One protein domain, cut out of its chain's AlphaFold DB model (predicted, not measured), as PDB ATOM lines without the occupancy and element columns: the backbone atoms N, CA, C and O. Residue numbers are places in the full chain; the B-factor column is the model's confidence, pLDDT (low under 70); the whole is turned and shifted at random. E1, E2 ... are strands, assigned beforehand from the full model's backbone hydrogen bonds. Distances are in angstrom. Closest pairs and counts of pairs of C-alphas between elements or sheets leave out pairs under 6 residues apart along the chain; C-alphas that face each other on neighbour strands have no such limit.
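This is residues 8 to 170 of the 173 residues of an uncharacterized protein of Bacteroidales bacterium (UniProt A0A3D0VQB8). What would one see first in this model? A single long, twisted and curled wall of eight antiparallel strands, E3 to E10, has a two-strand hairpin, E1 and E2, set crosswise at one end of its strands, beside the start of E6. The long link of residues 52 to 70 leads from the hairpin to the far edge of the wall, E3. What is it made of? The printed part has 163 residues with ten named strands, E1 to E10 in that order, and no named helix; the class is all strand, though under half of the residues, 72, are in named elements. How large is it? It is compact, with a radius of gyration of the C-alphas of 16.5 A, and spans 48 by 41 by 23 A.

How do the first two strands stand? E1, residues 21 to 29, and E2, residues 44 to 51, form an antiparallel hairpin at 159 degrees, with N 25 and O 48 within hydrogen-bond range at 2.8 A. E1 bends by 94 degrees at residue 24. Residues 86 to 87 pair in parallel with residues 44 to 45 of E2, and residues 14 to 15 pair antiparallel with residues 21 to 22 of E1. How does the large sheet begin? E3, residues 71 to 73, is an edge strand and forms a hairpin with E4, residues 90 to 96; N 95 and O 72 are 3.1 A apart. E4 is antiparallel to E5, residues 101 to 109, at 159 degrees, with N 92 and O 106 at 2.9 A. E5 pairs with E6, residues 112 to 119, where N 105 and O 117 are 2.8 A apart; the closest C-alphas of E2 and E6, those of Tyr 47 and Trp 112, are 5.4 A apart. How does it go on? E7, residues 126 to 131, is antiparallel to E6, with N 118 and O 128 at 2.9 A, and to E8, residues 142 to 148, with N 129 and O 146 at 2.8 A. E9, residues 154 to 163, follows beside E8, with N 145 and O 158 at 2.7 A, and E10, residues 166 to 170, is the other edge strand, with N 161 and O 168 at 2.9 A. E3 to E10 are a meander, each strand the antiparallel neighbour of the one before, and from edge to edge the strands' lines turn by 103 degrees and the way across turns by 83 degrees.

Where do the named strands begin and end? E1 begins at C-alpha 21, (26.082, 8.854, -37.975), and E10 ends at C-alpha 170, (45.295, 5.650, -21.084). Which strands are long? E9 has 10 residues and measures 26.4 A from C-alpha 154, (59.611, 2.971, -27.734), to C-alpha 163. E5 measures 24.6 A, E2 23.1 A, E6 21.3 A, E4 20.4 A and E8 20.0 A. Which are shorter? E1 measures 17.7 A, E7 13.5 A, E10 13.1 A and E3 6.7 A.

How far does it reach? The two C-alphas farthest apart, those of Ser 17 and Lys 151, are 49.4 A apart, and those of Pro 8 and Val 170, the first and last printed, are 32.4 A apart. Is it cut, and which links are long? The printed part has no cut, and the links E1 to E2, E2 to E3 and E3 to E4 are long, with 14, 19 and 16 residues. Where is confidence low? The mean pLDDT of the printed part is 85.5, and residues 58 to 82 are under 70.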
ATOM      1  N   PRO A   8      25.984  -7.025 -41.935       72.94
ATOM      2  CA  PRO A   8      24.720  -7.149 -42.647       72.94
ATOM      3  C   PRO A   8      24.397  -5.834 -43.358       72.94
ATOM      4  O   PRO A   8      24.584  -4.764 -42.772       72.94
ATOM      5  N   ALA A   9      23.895  -5.897 -44.592       72.75
ATOM      6  CA  ALA A   9      23.610  -4.701 -45.389       72.75
ATOM      7  C   ALA A   9      22.693  -3.706 -44.650       72.75
ATOM      8  O   ALA A   9      22.942  -2.502 -44.676       72.75
ATOM      9  N   ASP A  10      21.713  -4.219 -43.902       74.81
ATOM     10  CA  ASP A  10      20.749  -3.421 -43.136       74.81
ATOM     11  C   ASP A  10      21.363  -2.700 -41.922       74.81
ATOM     12  O   ASP A  10      20.756  -1.792 -41.365       74.81
ATOM     13  N   SER A  11      22.582  -3.069 -41.516       81.62
ATOM     14  CA  SER A  11      23.306  -2.436 -40.403       81.62
ATOM     15  C   SER A  11      24.254  -1.314 -40.845       81.62
ATOM     16  O   SER A  11      24.855  -0.635 -40.009       81.62
ATOM     17  N   LEU A  12      24.395  -1.103 -42.157       88.81
ATOM     18  CA  LEU A  12      25.291  -0.100 -42.719       88.81
ATOM     19  C   LEU A  12      24.630   1.274 -42.797       88.81
ATOM     20  O   LEU A  12      23.439   1.401 -43.067       88.81
ATOM     21  N   ASN A  13      25.446   2.315 -42.644       92.00
ATOM     22  CA  ASN A  13      25.089   3.717 -42.859       92.00
ATOM     23  C   ASN A  13      23.902   4.205 -42.008       92.00
ATOM     24  O   ASN A  13      23.067   4.982 -42.475       92.00
ATOM     25  N   GLN A  14      23.841   3.759 -40.756       93.62
ATOM     26  CA  GLN A  14      22.750   4.075 -39.841       93.62
ATOM     27  C   GLN A  14      22.929   5.437 -39.162       93.62
ATOM     28  O   GLN A  14      24.045   5.936 -38.963       93.62
ATOM     29  N   PHE A  15      21.803   6.040 -38.793       94.88
ATOM     30  CA  PHE A  15      21.756   7.261 -37.999       94.88
ATOM     31  C   PHE A  15      21.115   6.978 -36.641       94.88
ATOM     32  O   PHE A  15      20.180   6.187 -36.547       94.88
ATOM     33  N   ASP A  16      21.591   7.656 -35.600       94.00
ATOM     34  CA  ASP A  16      20.942   7.645 -34.293       94.00
ATOM     35  C   ASP A  16      19.644   8.479 -34.286       94.00
ATOM     36  O   ASP A  16      19.301   9.175 -35.247       94.00
ATOM     37  N   SER A  17      18.934   8.465 -33.155       95.88
ATOM     38  CA  SER A  17      17.692   9.228 -32.956       95.88
ATOM     39  C   SER A  17      17.855  10.750 -33.068       95.88
ATOM     40  O   SER A  17      16.862  11.474 -33.121       95.88
ATOM     41  N   LYS A  18      19.093  11.258 -33.119       95.94
ATOM     42  CA  LYS A  18      19.433  12.676 -33.286       95.94
ATOM     43  C   LYS A  18      19.937  12.986 -34.701       95.94
ATOM     44  O   LYS A  18      20.428  14.092 -34.942       95.94
ATOM     45  N   GLY A  19      19.855  12.030 -35.630       95.00
ATOM     46  CA  GLY A  19      20.329  12.181 -37.004       95.00
ATOM     47  C   GLY A  19      21.855  12.243 -37.126       95.00
ATOM     48  O   GLY A  19      22.376  12.799 -38.096       95.00
ATOM     49  N   LYS A  20      22.604  11.725 -36.146       95.31
ATOM     50  CA  LYS A  20      24.068  11.599 -36.218       95.31
ATOM     51  C   LYS A  20      24.446  10.220 -36.739       95.31
ATOM     52  O   LYS A  20      23.767   9.246 -36.453       95.31
ATOM     53  N   LYS A  21      25.547  10.137 -37.494       93.75
ATOM     54  CA  LYS A  21      26.082   8.854 -37.975       93.75
ATOM     55  C   LYS A  21      26.379   7.933 -36.797       93.75
ATOM     56  O   LYS A  21      27.083   8.354 -35.881       93.75
ATOM     57  N   ASP A  22      25.913   6.700 -36.863       93.75
ATOM     58  CA  ASP A  22      26.134   5.704 -35.822       93.75
ATOM     59  C   ASP A  22      26.371   4.321 -36.441       93.75
ATOM     60  O   ASP A  22      25.943   4.055 -37.566       93.75
ATOM     61  N   GLY A  23      27.119   3.464 -35.747       91.69
ATOM     62  CA  GLY A  23      27.449   2.126 -36.237       91.69
ATOM     63  C   GLY A  23      28.454   2.124 -37.395       91.69
ATOM     64  O   GLY A  23      29.363   2.956 -37.457       91.69
ATOM     65  N   VAL A  24      28.335   1.145 -38.294       92.56
ATOM     66  CA  VAL A  24      29.274   0.939 -39.407       92.56
ATOM     67  C   VAL A  24      28.821   1.709 -40.642       92.56
ATOM     68  O   VAL A  24      27.652   1.702 -41.009       92.56
ATOM     69  N   TRP A  25      29.763   2.370 -41.302       93.06
ATOM     70  CA  TRP A  25      29.529   3.189 -42.481       93.06
ATOM     71  C   TRP A  25      30.486   2.818 -43.608       93.06
ATOM     72  O   TRP A  25      31.666   2.562 -43.363       93.06
ATOM     73  N   ILE A  26      29.994   2.874 -44.844       92.69
ATOM     74  CA  ILE A  26      30.834   2.837 -46.042       92.69
ATOM     75  C   ILE A  26      31.348   4.252 -46.305       92.69
ATOM     76  O   ILE A  26      30.578   5.202 -46.468       92.69
ATOM     77  N   GLU A  27      32.667   4.399 -46.372       90.69
ATOM     78  CA  GLU A  27      33.309   5.617 -46.846       90.69
ATOM     79  C   GLU A  27      33.881   5.392 -48.243       90.69
ATOM     80  O   GLU A  27      34.778   4.576 -48.445       90.69
ATOM     81  N   TYR A  28      33.357   6.147 -49.206       90.12
ATOM     82  CA  TYR A  28      33.829   6.158 -50.583       90.12
ATOM     83  C   TYR A  28      35.012   7.107 -50.748       90.12
ATOM     84  O   TYR A  28      34.988   8.242 -50.263       90.12
ATOM     85  N   ILE A  29      36.030   6.655 -51.472       87.88
ATOM     86  CA  ILE A  29      37.345   7.288 -51.537       87.88
ATOM     87  C   ILE A  29      37.774   7.428 -53.006       87.88
ATOM     88  O   ILE A  29      37.677   6.484 -53.784       87.88
ATOM     89  N   SER A  30      38.245   8.607 -53.414       85.44
ATOM     90  CA  SER A  30      38.790   8.840 -54.761       85.44
ATOM     91  C   SER A  30      40.172   8.207 -54.948       85.44
ATOM     92  O   SER A  30      40.835   7.864 -53.975       85.44
ATOM     93  N   GLU A  31      40.687   8.204 -56.176       81.62
ATOM     94  CA  GLU A  31      42.061   7.780 -56.494       81.62
ATOM     95  C   GLU A  31      43.136   8.506 -55.667       81.62
ATOM     96  O   GLU A  31      44.120   7.900 -55.264       81.62
ATOM     97  N   TYR A  32      42.902   9.774 -55.316       79.38
ATOM     98  CA  TYR A  32      43.762  10.570 -54.428       79.38
ATOM     99  C   TYR A  32      43.559  10.318 -52.925       79.38
ATOM    100  O   TYR A  32      43.895  11.177 -52.110       79.38
ATOM    101  N   PHE A  33      42.932   9.203 -52.544       82.06
ATOM    102  CA  PHE A  33      42.602   8.874 -51.155       82.06
ATOM    103  C   PHE A  33      41.834   9.987 -50.419       82.06
ATOM    104  O   PHE A  33      42.100  10.275 -49.262       82.06
ATOM    105  N   CYS A  34      40.874  10.642 -51.079       82.00
ATOM    106  CA  CYS A  34      40.013  11.666 -50.473       82.00
ATOM    107  C   CYS A  34      38.559  11.169 -50.397       82.00
ATOM    108  O   CYS A  34      38.108  10.549 -51.361       82.00
ATOM    109  N   PRO A  35      37.772  11.487 -49.345       85.12
ATOM    110  CA  PRO A  35      36.352  11.161 -49.318       85.12
ATOM    111  C   PRO A  35      35.606  11.772 -50.487       85.12
ATOM    112  O   PRO A  35      35.765  12.957 -50.803       85.12
ATOM    113  N   VAL A  36      34.701  10.994 -51.061       86.44
ATOM    114  CA  VAL A  36      33.753  11.467 -52.062       86.44
ATOM    115  C   VAL A  36      32.331  11.163 -51.616       86.44
ATOM    116  O   VAL A  36      32.037  10.129 -51.033       86.44
ATOM    117  N   LYS A  37      31.409  12.086 -51.902       88.25
ATOM    118  CA  LYS A  37      29.988  11.921 -51.544       88.25
ATOM    119  C   LYS A  37      29.232  10.955 -52.459       88.25
ATOM    120  O   LYS A  37      28.112  10.584 -52.143       88.25
ATOM    121  N   LYS A  38      29.775  10.658 -53.642       87.44
ATOM    122  CA  LYS A  38      29.096   9.879 -54.684       87.44
ATOM    123  C   LYS A  38      29.945   8.660 -55.010       87.44
ATOM    124  O   LYS A  38      31.099   8.845 -55.389       87.44
ATOM    125  N   GLU A  39      29.346   7.475 -54.947       88.69
ATOM    126  CA  GLU A  39      29.984   6.197 -55.292       88.69
ATOM    127  C   GLU A  39      30.645   6.235 -56.674       88.69
ATOM    128  O   GLU A  39      31.810   5.894 -56.811       88.69
ATOM    129  N   LYS A  40      29.969   6.805 -57.680       88.44
ATOM    130  CA  LYS A  40      30.505   6.946 -59.047       88.44
ATOM    131  C   LYS A  40      31.786   7.785 -59.188       88.44
ATOM    132  O   LYS A  40      32.304   7.924 -60.287       88.44
ATOM    133  N   LYS A  41      32.216   8.473 -58.126       88.06
ATOM    134  CA  LYS A  41      33.469   9.249 -58.084       88.06
ATOM    135  C   LYS A  41      34.559   8.536 -57.282       88.06
ATOM    136  O   LYS A  41      35.608   9.127 -57.037       88.06
ATOM    137  N   ALA A  42      34.264   7.344 -56.785       89.25
ATOM    138  CA  ALA A  42      35.123   6.605 -55.893       89.25
ATOM    139  C   ALA A  42      35.921   5.575 -56.684       89.25
ATOM    140  O   ALA A  42      35.386   4.869 -57.531       89.25
ATOM    141  N   THR A  43      37.206   5.511 -56.379       87.62
ATOM    142  CA  THR A  43      38.107   4.452 -56.833       87.62
ATOM    143  C   THR A  43      38.136   3.334 -55.805       87.62
ATOM    144  O   THR A  43      38.244   2.168 -56.166       87.62
ATOM    145  N   TYR A  44      37.981   3.694 -54.529       89.31
ATOM    146  CA  TYR A  44      38.007   2.771 -53.412       89.31
ATOM    147  C   TYR A  44      36.808   2.958 -52.486       89.31
ATOM    148  O   TYR A  44      36.163   4.012 -52.477       89.31
ATOM    149  N   PHE A  45      36.556   1.968 -51.638       91.88
ATOM    150  CA  PHE A  45      35.723   2.134 -50.453       91.88
ATOM    151  C   PHE A  45      36.331   1.428 -49.240       91.88
ATOM    152  O   PHE A  45      37.169   0.534 -49.371       91.88
ATOM    153  N   ARG A  46      35.903   1.837 -48.047       92.19
ATOM    154  CA  ARG A  46      36.284   1.218 -46.773       92.19
ATOM    155  C   ARG A  46      35.136   1.244 -45.774       92.19
ATOM    156  O   ARG A  46      34.197   2.021 -45.943       92.19
ATOM    157  N   TYR A  47      35.269   0.475 -44.702       92.50
ATOM    158  CA  TYR A  47      34.385   0.541 -43.549       92.50
ATOM    159  C   TYR A  47      34.967   1.452 -42.470       92.50
ATOM    160  O   TYR A  47      36.172   1.470 -42.209       92.50
ATOM    161  N   VAL A  48      34.099   2.238 -41.841       91.19
ATOM    162  CA  VAL A  48      34.435   3.112 -40.714       91.19
ATOM    163  C   VAL A  48      33.332   3.037 -39.667       91.19
ATOM    164  O   VAL A  48      32.152   3.009 -40.003       91.19
ATOM    165  N   LYS A  49      33.704   3.031 -38.386       90.62
ATOM    166  CA  LYS A  49      32.745   3.026 -37.276       90.62
ATOM    167  C   LYS A  49      32.516   4.441 -36.745       90.62
ATOM    168  O   LYS A  49      33.473   5.206 -36.595       90.62
ATOM    169  N   TYR A  50      31.266   4.772 -36.451       91.56
ATOM    170  CA  TYR A  50      30.844   6.010 -35.804       91.56
ATOM    171  C   TYR A  50      30.130   5.720 -34.479       91.56
ATOM    172  O   TYR A  50      29.474   4.691 -34.338       91.56
ATOM    173  N   GLN A  51      30.249   6.649 -33.530       92.00
ATOM    174  CA  GLN A  51      29.466   6.701 -32.297       92.00
ATOM    175  C   GLN A  51      28.901   8.117 -32.119       92.00
ATOM    176  O   GLN A  51      29.654   9.058 -31.835       92.00
ATOM    177  N   HIS A  52      27.594   8.289 -32.324       92.38
ATOM    178  CA  HIS A  52      26.888   9.584 -32.300       92.38
ATOM    179  C   HIS A  52      27.606  10.703 -33.083       92.38
ATOM    180  O   HIS A  52      27.791  11.831 -32.618       92.38
ATOM    181  N   GLY A  53      28.050  10.392 -34.300       91.00
ATOM    182  CA  GLY A  53      28.723  11.321 -35.209       91.00
ATOM    183  C   GLY A  53      30.236  11.435 -35.017       91.00
ATOM    184  O   GLY A  53      30.889  12.117 -35.810       91.00
ATOM    185  N   VAL A  54      30.814  10.752 -34.025       90.69
ATOM    186  CA  VAL A  54      32.266  10.702 -33.805       90.69
ATOM    187  C   VAL A  54      32.845   9.452 -34.453       90.69
ATOM    188  O   VAL A  54      32.430   8.341 -34.151       90.69
ATOM    189  N   ILE A  55      33.806   9.636 -35.358       88.62
ATOM    190  CA  ILE A  55      34.506   8.539 -36.032       88.62
ATOM    191  C   ILE A  55      35.491   7.846 -35.078       88.62
ATOM    192  O   ILE A  55      36.200   8.516 -34.325       88.62
ATOM    193  N   PHE A  56      35.544   6.515 -35.139       83.50
ATOM    194  CA  PHE A  56      36.391   5.679 -34.290       83.50
ATOM    195  C   PHE A  56      37.873   5.649 -34.710       83.50
ATOM    196  O   PHE A  56      38.751   5.447 -33.887       83.50
ATOM    197  N   HIS A  57      38.202   5.904 -35.968       75.12
ATOM    198  CA  HIS A  57      39.604   5.994 -36.380       75.12
ATOM    199  C   HIS A  57      40.009   7.454 -36.520       75.12
ATOM    200  O   HIS A  57      39.189   8.297 -36.909       75.12
ATOM    201  N   THR A  58      41.286   7.767 -36.274       64.19
ATOM    202  CA  THR A  58      41.813   9.053 -36.729       64.19
ATOM    203  C   THR A  58      41.581   9.096 -38.228       64.19
ATOM    204  O   THR A  58      42.043   8.220 -38.962       64.19
ATOM    205  N   SER A  59      40.793  10.062 -38.694       58.84
ATOM    206  CA  SER A  59      40.583  10.193 -40.123       58.84
ATOM    207  C   SER A  59      41.958  10.420 -40.744       58.84
ATOM    208  O   SER A  59      42.553  11.475 -40.533       58.84
ATOM    209  N   ILE A  60      42.439   9.437 -41.516       59.41
ATOM    210  CA  ILE A  60      43.612   9.517 -42.409       59.41
ATOM    211  C   ILE A  60      43.632  10.855 -43.184       59.41
ATOM    212  O   ILE A  60      44.672  11.350 -43.586       59.41
ATOM    213  N   LEU A  61      42.460  11.478 -43.312       53.44
ATOM    214  CA  LEU A  61      42.094  12.614 -44.137       53.44
ATOM    215  C   LEU A  61      42.002  13.931 -43.346       53.44
ATOM    216  O   LEU A  61      41.889  14.993 -43.947       53.44
ATOM    217  N   LYS A  62      42.022  13.874 -42.004       53.19
ATOM    218  CA  LYS A  62      42.208  15.051 -41.131       53.19
ATOM    219  C   LYS A  62      43.678  15.432 -40.991       53.19
ATOM    220  O   LYS A  62      43.983  16.527 -40.525       53.19
ATOM    221  N   PHE A  63      44.585  14.555 -41.405       54.06
ATOM    222  CA  PHE A  63      45.963  14.936 -41.627       54.06
ATOM    223  C   PHE A  63      45.995  15.906 -42.813       54.06
ATOM    224  O   PHE A  63      45.886  15.497 -43.967       54.06
ATOM    225  N   ASN A  64      46.162  17.201 -42.523       45.41
ATOM    226  CA  ASN A  64      46.335  18.284 -43.506       45.41
ATOM    227  C   ASN A  64      47.473  18.028 -44.524       45.41
ATOM    228  O   ASN A  64      47.642  18.797 -45.467       45.41
ATOM    229  N   PHE A  65      48.238  16.946 -44.355       49.28
ATOM    230  CA  PHE A  65      49.205  16.432 -45.313       49.28
ATOM    231  C   PHE A  65      48.548  15.950 -46.611       49.28
ATOM    232  O   PHE A  65      49.142  16.126 -47.668       49.28
ATOM    233  N   ILE A  66      47.315  15.422 -46.588       52.28
ATOM    234  CA  ILE A  66      46.592  14.970 -47.796       52.28
ATOM    235  C   ILE A  66      45.893  16.151 -48.486       52.28
ATOM    236  O   ILE A  66      44.680  16.191 -48.677       52.28
ATOM    237  N   SER A  67      46.677  17.162 -48.865       48.53
ATOM    238  CA  SER A  67      46.218  18.191 -49.799       48.53
ATOM    239  C   SER A  67      46.303  17.650 -51.235       48.53
ATOM    240  O   SER A  67      47.316  17.090 -51.654       48.53
ATOM    241  N   LYS A  68      45.215  17.821 -51.996       53.44
ATOM    242  CA  LYS A  68      44.876  17.188 -53.295       53.44
ATOM    243  C   LYS A  68      45.917  17.233 -54.433       53.44
ATOM    244  O   LYS A  68      45.624  16.738 -55.514       53.44
ATOM    245  N   LYS A  69      47.079  17.865 -54.261       50.34
ATOM    246  CA  LYS A  69      48.075  18.065 -55.332       50.34
ATOM    247  C   LYS A  69      49.485  17.574 -54.999       50.34
ATOM    248  O   LYS A  69      50.348  17.677 -55.860       50.34
ATOM    249  N   GLN A  70      49.747  17.111 -53.776       54.97
ATOM    250  CA  GLN A  70      51.127  16.921 -53.309       54.97
ATOM    251  C   GLN A  70      51.456  15.513 -52.831       54.97
ATOM    252  O   GLN A  70      52.592  15.315 -52.432       54.97
ATOM    253  N   ASN A  71      50.543  14.541 -52.906       63.62
ATOM    254  CA  ASN A  71      50.834  13.191 -52.423       63.62
ATOM    255  C   ASN A  71      50.655  12.140 -53.509       63.62
ATOM    256  O   ASN A  71      49.659  12.148 -54.233       63.62
ATOM    257  N   ARG A  72      51.620  11.220 -53.589       67.25
ATOM    258  CA  ARG A  72      51.569  10.041 -54.457       67.25
ATOM    259  C   ARG A  72      51.233   8.816 -53.612       67.25
ATOM    260  O   ARG A  72      51.853   8.605 -52.571       67.25
ATOM    261  N   ILE A  73      50.299   8.002 -54.093       69.06
ATOM    262  CA  ILE A  73      50.079   6.634 -53.608       69.06
ATOM    263  C   ILE A  73      50.792   5.704 -54.583       69.06
ATOM    264  O   ILE A  73      50.590   5.809 -55.792       69.06
ATOM    265  N   VAL A  74      51.663   4.837 -54.073       60.78
ATOM    266  CA  VAL A  74      52.491   3.962 -54.925       60.78
ATOM    267  C   VAL A  74      51.802   2.632 -55.240       60.78
ATOM    268  O   VAL A  74      52.151   2.000 -56.233       60.78
ATOM    269  N   THR A  75      50.757   2.260 -54.495       61.00
ATOM    270  CA  THR A  75      49.991   1.026 -54.734       61.00
ATOM    271  C   THR A  75      48.582   1.331 -55.265       61.00
ATOM    272  O   THR A  75      47.612   1.250 -54.511       61.00
ATOM    273  N   PRO A  76      48.410   1.740 -56.536       56.12
ATOM    274  CA  PRO A  76      47.079   1.844 -57.114       56.12
ATOM    275  C   PRO A  76      46.523   0.441 -57.377       56.12
ATOM    276  O   PRO A  76      47.123  -0.348 -58.110       56.12
ATOM    277  N   VAL A  77      45.353   0.136 -56.811       60.94
ATOM    278  CA  VAL A  77      44.578  -1.026 -57.262       60.94
ATOM    279  C   VAL A  77      43.860  -0.615 -58.542       60.94
ATOM    280  O   VAL A  77      43.257   0.458 -58.607       60.94
ATOM    281  N   LYS A  78      43.957  -1.441 -59.589       58.50
ATOM    282  CA  LYS A  78      43.197  -1.221 -60.824       58.50
ATOM    283  C   LYS A  78      41.708  -1.297 -60.480       58.50
ATOM    284  O   LYS A  78      41.291  -2.258 -59.840       58.50
ATOM    285  N   ILE A  79      40.942  -0.284 -60.893       61.66
ATOM    286  CA  ILE A  79      39.473  -0.312 -60.849       61.66
ATOM    287  C   ILE A  79      39.027  -1.626 -61.494       61.66
ATOM    288  O   ILE A  79      39.628  -2.054 -62.489       61.66
ATOM    289  N   ASP A  80      38.039  -2.292 -60.899       61.19
ATOM    290  CA  ASP A  80      37.533  -3.536 -61.464       61.19
ATOM    291  C   ASP A  80      37.035  -3.313 -62.907       61.19
ATOM    292  O   ASP A  80      36.732  -2.193 -63.332       61.19
ATOM    293  N   SER A  81      36.948  -4.382 -63.697       58.69
ATOM    294  CA  SER A  81      36.476  -4.310 -65.087       58.69
ATOM    295  C   SER A  81      35.028  -3.807 -65.231       58.69
ATOM    296  O   SER A  81      34.555  -3.628 -66.351       58.69
ATOM    297  N   MET A  82      34.325  -3.567 -64.119       64.31
ATOM    298  CA  MET A  82      32.933  -3.138 -64.037       64.31
ATOM    299  C   MET A  82      32.769  -1.684 -63.557       64.31
ATOM    300  O   MET A  82      31.639  -1.262 -63.308       64.31
ATOM    301  N   ASN A  83      33.852  -0.896 -63.467       72.69
ATOM    302  CA  ASN A  83      33.838   0.492 -62.978       72.69
ATOM    303  C   ASN A  83      33.286   0.652 -61.544       72.69
ATOM    304  O   ASN A  83      32.770   1.721 -61.198       72.69
ATOM    305  N   LYS A  84      33.379  -0.378 -60.695       83.81
ATOM    306  CA  LYS A  84      32.978  -0.277 -59.286       83.81
ATOM    307  C   LYS A  84      34.166   0.107 -58.400       83.81
ATOM    308  O   LYS A  84      35.307  -0.249 -58.711       83.81
ATOM    309  N   PRO A  85      33.930   0.820 -57.282       88.50
ATOM    310  CA  PRO A  85      34.994   1.114 -56.332       88.50
ATOM    311  C   PRO A  85      35.531  -0.181 -55.722       88.50
ATOM    312  O   PRO A  85      34.766  -1.064 -55.338       88.50
ATOM    313  N   VAL A  86      36.850  -0.273 -55.588       90.12
ATOM    314  CA  VAL A  86      37.516  -1.450 -55.027       90.12
ATOM    315  C   VAL A  86      37.586  -1.336 -53.507       90.12
ATOM    316  O   VAL A  86      37.924  -0.288 -52.959       90.12
ATOM    317  N   MET A  87      37.271  -2.415 -52.796       91.81
ATOM    318  CA  MET A  87      37.435  -2.440 -51.344       91.81
ATOM    319  C   MET A  87      38.912  -2.269 -50.984       91.81
ATOM    320  O   MET A  87      39.765  -2.938 -51.564       91.81
ATOM    321  N   LEU A  88      39.229  -1.392 -50.029       90.38
ATOM    322  CA  LEU A  88      40.602  -1.271 -49.544       90.38
ATOM    323  C   LEU A  88      41.035  -2.561 -48.845       90.38
ATOM    324  O   LEU A  88      40.450  -2.956 -47.839       90.38
ATOM    325  N   ASP A  89      42.086  -3.179 -49.364       91.31
ATOM    326  CA  ASP A  89      42.679  -4.394 -48.821       91.31
ATOM    327  C   ASP A  89      44.190  -4.387 -49.091       91.31
ATOM    328  O   ASP A  89      44.632  -4.034 -50.187       91.31
ATOM    329  N   GLY A  90      44.989  -4.711 -48.077       91.38
ATOM    330  CA  GLY A  90      46.449  -4.691 -48.135       91.38
ATOM    331  C   GLY A  90      47.105  -3.375 -47.695       91.38
ATOM    332  O   GLY A  90      46.577  -2.604 -46.891       91.38
ATOM    333  N   LYS A  91      48.332  -3.155 -48.185       92.69
ATOM    334  CA  LYS A  91      49.234  -2.074 -47.757       92.69
ATOM    335  C   LYS A  91      49.193  -0.884 -48.717       92.69
ATOM    336  O   LYS A  91      49.417  -1.040 -49.918       92.69
ATOM    337  N   PHE A  92      49.023   0.313 -48.162       89.88
ATOM    338  CA  PHE A  92      49.003   1.576 -48.897       89.88
ATOM    339  C   PHE A  92      50.028   2.553 -48.321       89.88
ATOM    340  O   PHE A  92      49.900   2.997 -47.180       89.88
ATOM    341  N   ASP A  93      51.025   2.898 -49.133       89.81
ATOM    342  CA  ASP A  93      52.089   3.836 -48.777       89.81
ATOM    343  C   ASP A  93      51.799   5.231 -49.346       89.81
ATOM    344  O   ASP A  93      51.465   5.389 -50.527       89.81
ATOM    345  N   PHE A  94      51.956   6.246 -48.498       86.81
ATOM    346  CA  PHE A  94      51.706   7.647 -48.809       86.81
ATOM    347  C   PHE A  94      53.012   8.434 -48.792       86.81
ATOM    348  O   PHE A  94      53.734   8.457 -47.791       86.81
ATOM    349  N   TYR A  95      53.281   9.116 -49.903       86.25
ATOM    350  CA  TYR A  95      54.503   9.883 -50.108       86.25
ATOM    351  C   TYR A  95      54.209  11.370 -50.219       86.25
ATOM    352  O   TYR A  95      53.254  11.759 -50.894       86.25
ATOM    353  N   ASP A  96      55.076  12.188 -49.630       82.69
ATOM    354  CA  ASP A  96      55.196  13.604 -49.956       82.69
ATOM    355  C   ASP A  96      55.816  13.676 -51.355       82.69
ATOM    356  O   ASP A  96      56.965  13.283 -51.559       82.69
ATOM    357  N   ALA A  97      55.057  14.129 -52.348       80.19
ATOM    358  CA  ALA A  97      55.503  14.141 -53.737       80.19
ATOM    359  C   ALA A  97      56.627  15.153 -53.991       80.19
ATOM    360  O   ALA A  97      57.372  14.981 -54.952       80.19
ATOM    361  N   LYS A  98      56.770  16.194 -53.159       83.81
ATOM    362  CA  LYS A  98      57.850  17.182 -53.306       83.81
ATOM    363  C   LYS A  98      59.170  16.632 -52.789       83.81
ATOM    364  O   LYS A  98      60.200  16.827 -53.422       83.81
ATOM    365  N   LYS A  99      59.138  15.971 -51.632       86.31
ATOM    366  CA  LYS A  99      60.329  15.395 -50.990       86.31
ATOM    367  C   LYS A  99      60.642  13.987 -51.482       86.31
ATOM    368  O   LYS A  99      61.750  13.507 -51.279       86.31
ATOM    369  N   ASN A 100      59.670  13.331 -52.116       86.62
ATOM    370  CA  ASN A 100      59.703  11.914 -52.464       86.62
ATOM    371  C   ASN A 100      60.003  11.020 -51.242       86.62
ATOM    372  O   ASN A 100      60.662   9.990 -51.360       86.62
ATOM    373  N   THR A 101      59.511  11.412 -50.064       89.12
ATOM    374  CA  THR A 101      59.658  10.664 -48.809       89.12
ATOM    375  C   THR A 101      58.321  10.063 -48.399       89.12
ATOM    376  O   THR A 101      57.268  10.679 -48.577       89.12
ATOM    377  N   ILE A 102      58.349   8.843 -47.866       90.50
ATOM    378  CA  ILE A 102      57.169   8.250 -47.240       90.50
ATOM    379  C   ILE A 102      56.873   9.008 -45.944       90.50
ATOM    380  O   ILE A 102      57.788   9.316 -45.187       90.50
ATOM    381  N   PHE A 103      55.608   9.328 -45.694       89.25
ATOM    382  CA  PHE A 103      55.190   9.926 -44.421       89.25
ATOM    383  C   PHE A 103      54.205   9.040 -43.665       89.25
ATOM    384  O   PHE A 103      54.028   9.206 -42.459       89.25
ATOM    385  N   MET A 104      53.559   8.090 -44.351       91.06
ATOM    386  CA  MET A 104      52.593   7.198 -43.726       91.06
ATOM    387  C   MET A 104      52.415   5.899 -44.509       91.06
ATOM    388  O   MET A 104      52.404   5.904 -45.738       91.06
ATOM    389  N   THR A 105      52.171   4.810 -43.790       92.12
ATOM    390  CA  THR A 105      51.672   3.542 -44.327       92.12
ATOM    391  C   THR A 105      50.373   3.187 -43.623       92.12
ATOM    392  O   THR A 105      50.277   3.295 -42.402       92.12
ATOM    393  N   CYS A 106      49.374   2.742 -44.378       92.31
ATOM    394  CA  CYS A 106      48.139   2.184 -43.838       92.31
ATOM    395  C   CYS A 106      47.993   0.722 -44.258       92.31
ATOM    396  O   CYS A 106      48.260   0.373 -45.408       92.31
ATOM    397  N   PHE A 107      47.521  -0.107 -43.332       93.38
ATOM    398  CA  PHE A 107      47.197  -1.506 -43.569       93.38
ATOM    399  C   PHE A 107      45.694  -1.685 -43.429       93.38
ATOM    400  O   PHE A 107      45.120  -1.408 -42.370       93.38
ATOM    401  N   PHE A 108      45.072  -2.117 -44.516       92.75
ATOM    402  CA  PHE A 108      43.663  -2.452 -44.561       92.75
ATOM    403  C   PHE A 108      43.491  -3.956 -44.697       92.75
ATOM    404  O   PHE A 108      44.290  -4.618 -45.358       92.75
ATOM    405  N   LYS A 109      42.415  -4.472 -44.115       93.31
ATOM    406  CA  LYS A 109      41.962  -5.841 -44.325       93.31
ATOM    407  C   LYS A 109      40.461  -5.845 -44.513       93.31
ATOM    408  O   LYS A 109      39.729  -5.416 -43.622       93.31
ATOM    409  N   ASN A 110      39.994  -6.310 -45.669       92.62
ATOM    410  CA  ASN A 110      38.561  -6.351 -45.992       92.62
ATOM    411  C   ASN A 110      37.836  -5.008 -45.743       92.62
ATOM    412  O   ASN A 110      36.759  -4.965 -45.151       92.62
ATOM    413  N   GLY A 111      38.453  -3.890 -46.125       91.31
ATOM    414  CA  GLY A 111      37.902  -2.548 -45.940       91.31
ATOM    415  C   GLY A 111      38.080  -1.959 -44.538       91.31
ATOM    416  O   GLY A 111      37.800  -0.776 -44.362       91.31
ATOM    417  N   TRP A 112      38.565  -2.711 -43.549       92.56
ATOM    418  CA  TRP A 112      38.845  -2.198 -42.207       92.56
ATOM    419  C   TRP A 112      40.282  -1.714 -42.087       92.56
ATOM    420  O   TRP A 112      41.202  -2.364 -42.568       92.56
ATOM    421  N   LEU A 113      40.480  -0.575 -41.427       92.50
ATOM    422  CA  LEU A 113      41.812  -0.088 -41.088       92.50
ATOM    423  C   LEU A 113      42.335  -0.856 -39.870       92.50
ATOM    424  O   LEU A 113      41.806  -0.692 -38.771       92.50
ATOM    425  N   GLU A 114      43.380  -1.657 -40.060       93.50
ATOM    426  CA  GLU A 114      44.000  -2.435 -38.983       93.50
ATOM    427  C   GLU A 114      45.146  -1.670 -38.331       93.50
ATOM    428  O   GLU A 114      45.290  -1.678 -37.111       93.50
ATOM    429  N   LYS A 115      45.961  -0.982 -39.136       94.38
ATOM    430  CA  LYS A 115      47.204  -0.384 -38.649       94.38
ATOM    431  C   LYS A 115      47.605   0.847 -39.447       94.38
ATOM    432  O   LYS A 115      47.392   0.914 -40.659       94.38
ATOM    433  N   MET A 116      48.210   1.815 -38.769       93.94
ATOM    434  CA  MET A 116      48.847   2.977 -39.381       93.94
ATOM    435  C   MET A 116      50.257   3.145 -38.837       93.94
ATOM    436  O   MET A 116      50.463   3.086 -37.630       93.94
ATOM    437  N   ILE A 117      51.206   3.426 -39.719       94.44
ATOM    438  CA  ILE A 117      52.581   3.774 -39.366       94.44
ATOM    439  C   ILE A 117      52.833   5.184 -39.880       94.44
ATOM    440  O   ILE A 117      52.604   5.453 -41.057       94.44
ATOM    441  N   GLY A 118      53.264   6.085 -39.003       93.00
ATOM    442  CA  GLY A 118      53.719   7.423 -39.364       93.00
ATOM    443  C   GLY A 118      55.238   7.485 -39.337       93.00
ATOM    444  O   GLY A 118      55.860   7.005 -38.388       93.00
ATOM    445  N   TYR A 119      55.826   8.094 -40.360       92.56
ATOM    446  CA  TYR A 119      57.271   8.267 -40.470       92.56
ATOM    447  C   TYR A 119      57.684   9.690 -40.094       92.56
ATOM    448  O   TYR A 119      56.871  10.619 -40.099       92.56
ATOM    449  N   ASP A 120      58.954   9.853 -39.746       91.31
ATOM    450  CA  ASP A 120      59.564  11.154 -39.515       91.31
ATOM    451  C   ASP A 120      59.636  11.996 -40.806       91.31
ATOM    452  O   ASP A 120      59.282  11.564 -41.903       91.31
ATOM    453  N   VAL A 121      60.130  13.232 -40.695       86.94
ATOM    454  CA  VAL A 121      60.208  14.159 -41.840       86.94
ATOM    455  C   VAL A 121      61.144  13.688 -42.954       86.94
ATOM    456  O   VAL A 121      61.014  14.164 -44.085       86.94
ATOM    457  N   THR A 122      62.086  12.791 -42.643       88.31
ATOM    458  CA  THR A 122      62.992  12.183 -43.624       88.31
ATOM    459  C   THR A 122      62.389  10.942 -44.284       88.31
ATOM    460  O   THR A 122      62.871  10.512 -45.331       88.31
ATOM    461  N   GLY A 123      61.324  10.378 -43.707       86.25
ATOM    462  CA  GLY A 123      60.732   9.111 -44.124       86.25
ATOM    463  C   GLY A 123      61.595   7.892 -43.794       86.25
ATOM    464  O   GLY A 123      61.301   6.796 -44.269       86.25
ATOM    465  N   LYS A 124      62.680   8.065 -43.030       88.38
ATOM    466  CA  LYS A 124      63.648   7.004 -42.732       88.38
ATOM    467  C   LYS A 124      63.256   6.213 -41.492       88.38
ATOM    468  O   LYS A 124      63.517   5.012 -41.435       88.38
ATOM    469  N   TYR A 125      62.642   6.871 -40.514       90.56
ATOM    470  CA  TYR A 125      62.330   6.258 -39.230       90.56
ATOM    471  C   TYR A 125      60.834   6.281 -38.971       90.56
ATOM    472  O   TYR A 125      60.139   7.252 -39.271       90.56
ATOM    473  N   MET A 126      60.341   5.197 -38.385       92.00
ATOM    474  CA  MET A 126      59.002   5.164 -37.821       92.00
ATOM    475  C   MET A 126      58.966   6.112 -36.621       92.00
ATOM    476  O   MET A 126      59.735   5.944 -35.684       92.00
ATOM    477  N   ALA A 127      58.085   7.105 -36.661       92.81
ATOM    478  CA  ALA A 127      57.881   8.057 -35.573       92.81
ATOM    479  C   ALA A 127      56.701   7.646 -34.683       92.81
ATOM    480  O   ALA A 127      56.699   7.889 -33.475       92.81
ATOM    481  N   MET A 128      55.689   7.011 -35.280       95.25
ATOM    482  CA  MET A 128      54.502   6.553 -34.569       95.25
ATOM    483  C   MET A 128      53.869   5.325 -35.216       95.25
ATOM    484  O   MET A 128      53.983   5.107 -36.422       95.25
ATOM    485  N   GLU A 129      53.107   4.594 -34.417       95.56
ATOM    486  CA  GLU A 129      52.246   3.501 -34.843       95.56
ATOM    487  C   GLU A 129      50.879   3.627 -34.162       95.56
ATOM    488  O   GLU A 129      50.803   3.892 -32.963       95.56
ATOM    489  N   MET A 130      49.801   3.430 -34.923       95.25
ATOM    490  CA  MET A 130      48.454   3.212 -34.396       95.25
ATOM    491  C   MET A 130      48.011   1.803 -34.774       95.25
ATOM    492  O   MET A 130      47.818   1.520 -35.959       95.25
ATOM    493  N   ASP A 131      47.841   0.935 -33.784       95.69
ATOM    494  CA  ASP A 131      47.399  -0.443 -33.960       95.69
ATOM    495  C   ASP A 131      45.948  -0.590 -33.489       95.69
ATOM    496  O   ASP A 131      45.641  -0.530 -32.296       95.69
ATOM    497  N   TYR A 132      45.034  -0.738 -34.447       93.56
ATOM    498  CA  TYR A 132      43.604  -0.884 -34.194       93.56
ATOM    499  C   TYR A 132      43.199  -2.331 -33.894       93.56
ATOM    500  O   TYR A 132      42.023  -2.568 -33.614       93.56
ATOM    501  N   LEU A 133      44.127  -3.291 -33.945       94.25
ATOM    502  CA  LEU A 133      43.899  -4.673 -33.519       94.25
ATOM    503  C   LEU A 133      44.169  -4.850 -32.021       94.25
ATOM    504  O   LEU A 133      43.535  -5.694 -31.385       94.25
ATOM    505  N   GLU A 134      45.047  -4.022 -31.457       95.19
ATOM    506  CA  GLU A 134      45.376  -3.984 -30.031       95.19
ATOM    507  C   GLU A 134      44.313  -3.218 -29.225       95.19
ATOM    508  O   GLU A 134      44.258  -1.983 -29.222       95.19
ATOM    509  N   LYS A 135      43.448  -3.961 -28.523       94.38
ATOM    510  CA  LYS A 135      42.317  -3.411 -27.756       94.38
ATOM    511  C   LYS A 135      42.637  -3.266 -26.272       94.38
ATOM    512  O   LYS A 135      43.091  -4.205 -25.625       94.38
ATOM    513  N   TYR A 136      42.279  -2.123 -25.694       94.75
ATOM    514  CA  TYR A 136      42.302  -1.913 -24.250       94.75
ATOM    515  C   TYR A 136      41.164  -2.690 -23.583       94.75
ATOM    516  O   TYR A 136      40.000  -2.332 -23.758       94.75
ATOM    517  N   ASN A 137      41.484  -3.735 -22.815       94.69
ATOM    518  CA  ASN A 137      40.515  -4.550 -22.064       94.69
ATOM    519  C   ASN A 137      39.308  -5.018 -22.906       94.69
ATOM    520  O   ASN A 137      38.173  -5.007 -22.434       94.69
ATOM    521  N   GLY A 138      39.540  -5.371 -24.174       92.31
ATOM    522  CA  GLY A 138      38.486  -5.814 -25.095       92.31
ATOM    523  C   GLY A 138      37.534  -4.711 -25.580       92.31
ATOM    524  O   GLY A 138      36.555  -5.010 -26.255       92.31
ATOM    525  N   ILE A 139      37.797  -3.434 -25.277       91.06
ATOM    526  CA  ILE A 139      36.984  -2.330 -25.795       91.06
ATOM    527  C   ILE A 139      37.229  -2.205 -27.302       91.06
ATOM    528  O   ILE A 139      38.260  -1.689 -27.727       91.06
ATOM    529  N   GLU A 140      36.260  -2.625 -28.116       89.31
ATOM    530  CA  GLU A 140      36.327  -2.562 -29.585       89.31
ATOM    531  C   GLU A 140      36.652  -1.162 -30.109       89.31
ATOM    532  O   GLU A 140      37.425  -0.984 -31.052       89.31
ATOM    533  N   SER A 141      36.104  -0.151 -29.438       89.25
ATOM    534  CA  SER A 141      36.374   1.255 -29.702       89.25
ATOM    535  C   SER A 141      37.665   1.741 -29.025       89.25
ATOM    536  O   SER A 141      37.710   2.838 -28.467       89.25
ATOM    537  N   SER A 142      38.739   0.952 -29.114       93.56
ATOM    538  CA  SER A 142      40.085   1.356 -28.707       93.56
ATOM    539  C   SER A 142      41.187   0.916 -29.676       93.56
ATOM    540  O   SER A 142      40.990   0.021 -30.508       93.56
ATOM    541  N   TYR A 143      42.333   1.581 -29.581       94.31
ATOM    542  CA  TYR A 143      43.548   1.262 -30.328       94.31
ATOM    543  C   TYR A 143      44.788   1.598 -29.498       94.31
ATOM    544  O   TYR A 143      44.743   2.495 -28.648       94.31
ATOM    545  N   LEU A 144      45.897   0.912 -29.761       95.81
ATOM    546  CA  LEU A 144      47.202   1.234 -29.194       95.81
ATOM    547  C   LEU A 144      47.898   2.293 -30.049       95.81
ATOM    548  O   LEU A 144      47.934   2.201 -31.271       95.81
ATOM    549  N   PHE A 145      48.471   3.297 -29.402       95.44
ATOM    550  CA  PHE A 145      49.331   4.298 -30.010       95.44
ATOM    551  C   PHE A 145      50.732   4.160 -29.414       95.44
ATOM    552  O   PHE A 145      50.904   4.323 -28.204       95.44
ATOM    553  N   THR A 146      51.728   3.922 -30.262       96.88
ATOM    554  CA  THR A 146      53.141   3.809 -29.876       96.88
ATOM    555  C   THR A 146      53.952   4.920 -30.536       96.88
ATOM    556  O   THR A 146      53.782   5.194 -31.721       96.88
ATOM    557  N   TYR A 147      54.839   5.560 -29.776       95.69
ATOM    558  CA  TYR A 147      55.809   6.535 -30.278       95.69
ATOM    559  C   TYR A 147      57.220   5.974 -30.185       95.69
ATOM    560  O   TYR A 147      57.560   5.308 -29.203       95.69
ATOM    561  N   TYR A 148      58.057   6.325 -31.153       96.25
ATOM    562  CA  TYR A 148      59.431   5.844 -31.242       96.25
ATOM    563  C   TYR A 148      60.411   7.014 -31.336       96.25
ATOM    564  O   TYR A 148      60.069   8.082 -31.846       96.25
ATOM    565  N   ASN A 149      61.629   6.821 -30.834       95.50
ATOM    566  CA  ASN A 149      62.744   7.719 -31.129       95.50
ATOM    567  C   ASN A 149      63.439   7.322 -32.448       95.50
ATOM    568  O   ASN A 149      63.099   6.325 -33.081       95.50
ATOM    569  N   GLU A 150      64.465   8.076 -32.844       94.25
ATOM    570  CA  GLU A 150      65.236   7.825 -34.074       94.25
ATOM    571  C   GLU A 150      66.011   6.495 -34.074       94.25
ATOM    572  O   GLU A 150      66.406   6.013 -35.134       94.25
ATOM    573  N   LYS A 151      66.224   5.878 -32.903       95.12
ATOM    574  CA  LYS A 151      66.825   4.540 -32.778       95.12
ATOM    575  C   LYS A 151      65.794   3.416 -32.931       95.12
ATOM    576  O   LYS A 151      66.170   2.249 -32.909       95.12
ATOM    577  N   GLY A 152      64.510   3.756 -33.076       93.75
ATOM    578  CA  GLY A 152      63.406   2.799 -33.101       93.75
ATOM    579  C   GLY A 152      63.000   2.291 -31.715       93.75
ATOM    580  O   GLY A 152      62.249   1.324 -31.621       93.75
ATOM    581  N   GLU A 153      63.474   2.917 -30.637       96.38
ATOM    582  CA  GLU A 153      63.090   2.550 -29.274       96.38
ATOM    583  C   GLU A 153      61.754   3.209 -28.919       96.38
ATOM    584  O   GLU A 153      61.509   4.373 -29.247       96.38
ATOM    585  N   ILE A 154      60.898   2.470 -28.216       96.62
ATOM    586  CA  ILE A 154      59.611   2.971 -27.734       96.62
ATOM    587  C   ILE A 154      59.857   4.060 -26.687       96.62
ATOM    588  O   ILE A 154      60.502   3.824 -25.667       96.62
ATOM    589  N   THR A 155      59.304   5.247 -26.920       96.56
ATOM    590  CA  THR A 155      59.385   6.377 -25.978       96.56
ATOM    591  C   THR A 155      58.102   6.572 -25.184       96.56
ATOM    592  O   THR A 155      58.131   7.124 -24.086       96.56
ATOM    593  N   ASN A 156      56.965   6.142 -25.734       96.69
ATOM    594  CA  ASN A 156      55.665   6.254 -25.092       96.69
ATOM    595  C   ASN A 156      54.672   5.267 -25.717       96.69
ATOM    596  O   ASN A 156      54.683   5.063 -26.933       96.69
ATOM    597  N   GLN A 157      53.774   4.726 -24.895       97.25
ATOM    598  CA  GLN A 157      52.641   3.927 -25.351       97.25
ATOM    599  C   GLN A 157      51.363   4.317 -24.621       97.25
ATOM    600  O   GLN A 157      51.317   4.435 -23.393       97.25
ATOM    601  N   THR A 158      50.299   4.510 -25.392       96.69
ATOM    602  CA  THR A 158      48.992   4.896 -24.868       96.69
ATOM    603  C   THR A 158      47.877   4.226 -25.639       96.69
ATOM    604  O   THR A 158      47.939   4.167 -26.860       96.69
ATOM    605  N   TYR A 159      46.810   3.826 -24.964       96.00
ATOM    606  CA  TYR A 159      45.566   3.470 -25.629       96.00
ATOM    607  C   TYR A 159      44.711   4.711 -25.865       96.00
ATOM    608  O   TYR A 159      44.480   5.489 -24.938       96.00
ATOM    609  N   GLY A 160      44.215   4.878 -27.089       93.88
ATOM    610  CA  GLY A 160      43.104   5.775 -27.401       93.88
ATOM    611  C   GLY A 160      41.792   5.014 -27.262       93.88
ATOM    612  O   GLY A 160      41.656   3.928 -27.817       93.88
ATOM    613  N   ILE A 161      40.831   5.558 -26.518       93.50
ATOM    614  CA  ILE A 161      39.531   4.923 -26.271       93.50
ATOM    615  C   ILE A 161      38.429   5.927 -26.596       93.50
ATOM    616  O   ILE A 161      38.449   7.051 -26.086       93.50
ATOM    617  N   LEU A 162      37.475   5.519 -27.432       91.38
ATOM    618  CA  LEU A 162      36.259   6.271 -27.711       91.38
ATOM    619  C   LEU A 162      35.120   5.697 -26.870       91.38
ATOM    620  O   LEU A 162      34.685   4.567 -27.081       91.38
ATOM    621  N   GLU A 163      34.642   6.491 -25.922       89.06
ATOM    622  CA  GLU A 163      33.588   6.107 -24.990       89.06
ATOM    623  C   GLU A 163      32.645   7.293 -24.799       89.06
ATOM    624  O   GLU A 163      33.090   8.422 -24.580       89.06
ATOM    625  N   ASN A 164      31.336   7.060 -24.923       87.94
ATOM    626  CA  ASN A 164      30.318   8.116 -24.869       87.94
ATOM    627  C   ASN A 164      30.628   9.288 -25.822       87.94
ATOM    628  O   ASN A 164      30.500  10.459 -25.454       87.94
ATOM    629  N   SER A 165      31.098   8.966 -27.034       87.69
ATOM    630  CA  SER A 165      31.489   9.932 -28.070       87.69
ATOM    631  C   SER A 165      32.606  10.897 -27.656       87.69
ATOM    632  O   SER A 165      32.748  11.977 -28.233       87.69
ATOM    633  N   LYS A 166      33.425  10.524 -26.667       89.38
ATOM    634  CA  LYS A 166      34.596  11.286 -26.231       89.38
ATOM    635  C   LYS A 166      35.846  10.421 -26.294       89.38
ATOM    636  O   LYS A 166      35.855   9.280 -25.840       89.38
ATOM    637  N   TRP A 167      36.906  10.995 -26.849       90.06
ATOM    638  CA  TRP A 167      38.226  10.383 -26.850       90.06
ATOM    639  C   TRP A 167      38.905  10.593 -25.500       90.06
ATOM    640  O   TRP A 167      38.988  11.723 -25.017       90.06
ATOM    641  N   ARG A 168      39.432   9.515 -24.924       93.19
ATOM    642  CA  ARG A 168      40.339   9.550 -23.774       93.19
ATOM    643  C   ARG A 168      41.589   8.733 -24.057       93.19
ATOM    644  O   ARG A 168      41.563   7.818 -24.878       93.19
ATOM    645  N   THR A 169      42.670   9.058 -23.360       93.88
ATOM    646  CA  THR A 169      43.943   8.345 -23.459       93.88
ATOM    647  C   THR A 169      44.266   7.637 -22.148       93.88
ATOM    648  O   THR A 169      44.014   8.165 -21.065       93.88
ATOM    649  N   VAL A 170      44.817   6.428 -22.235       95.81
ATOM    650  CA  VAL A 170      45.295   5.650 -21.084       95.81
ATOM    651  C   VAL A 170      46.754   5.304 -21.323       95.81
ATOM    652  O   VAL A 170      47.073   4.666 -22.321       95.81
TER     653      VAL A 170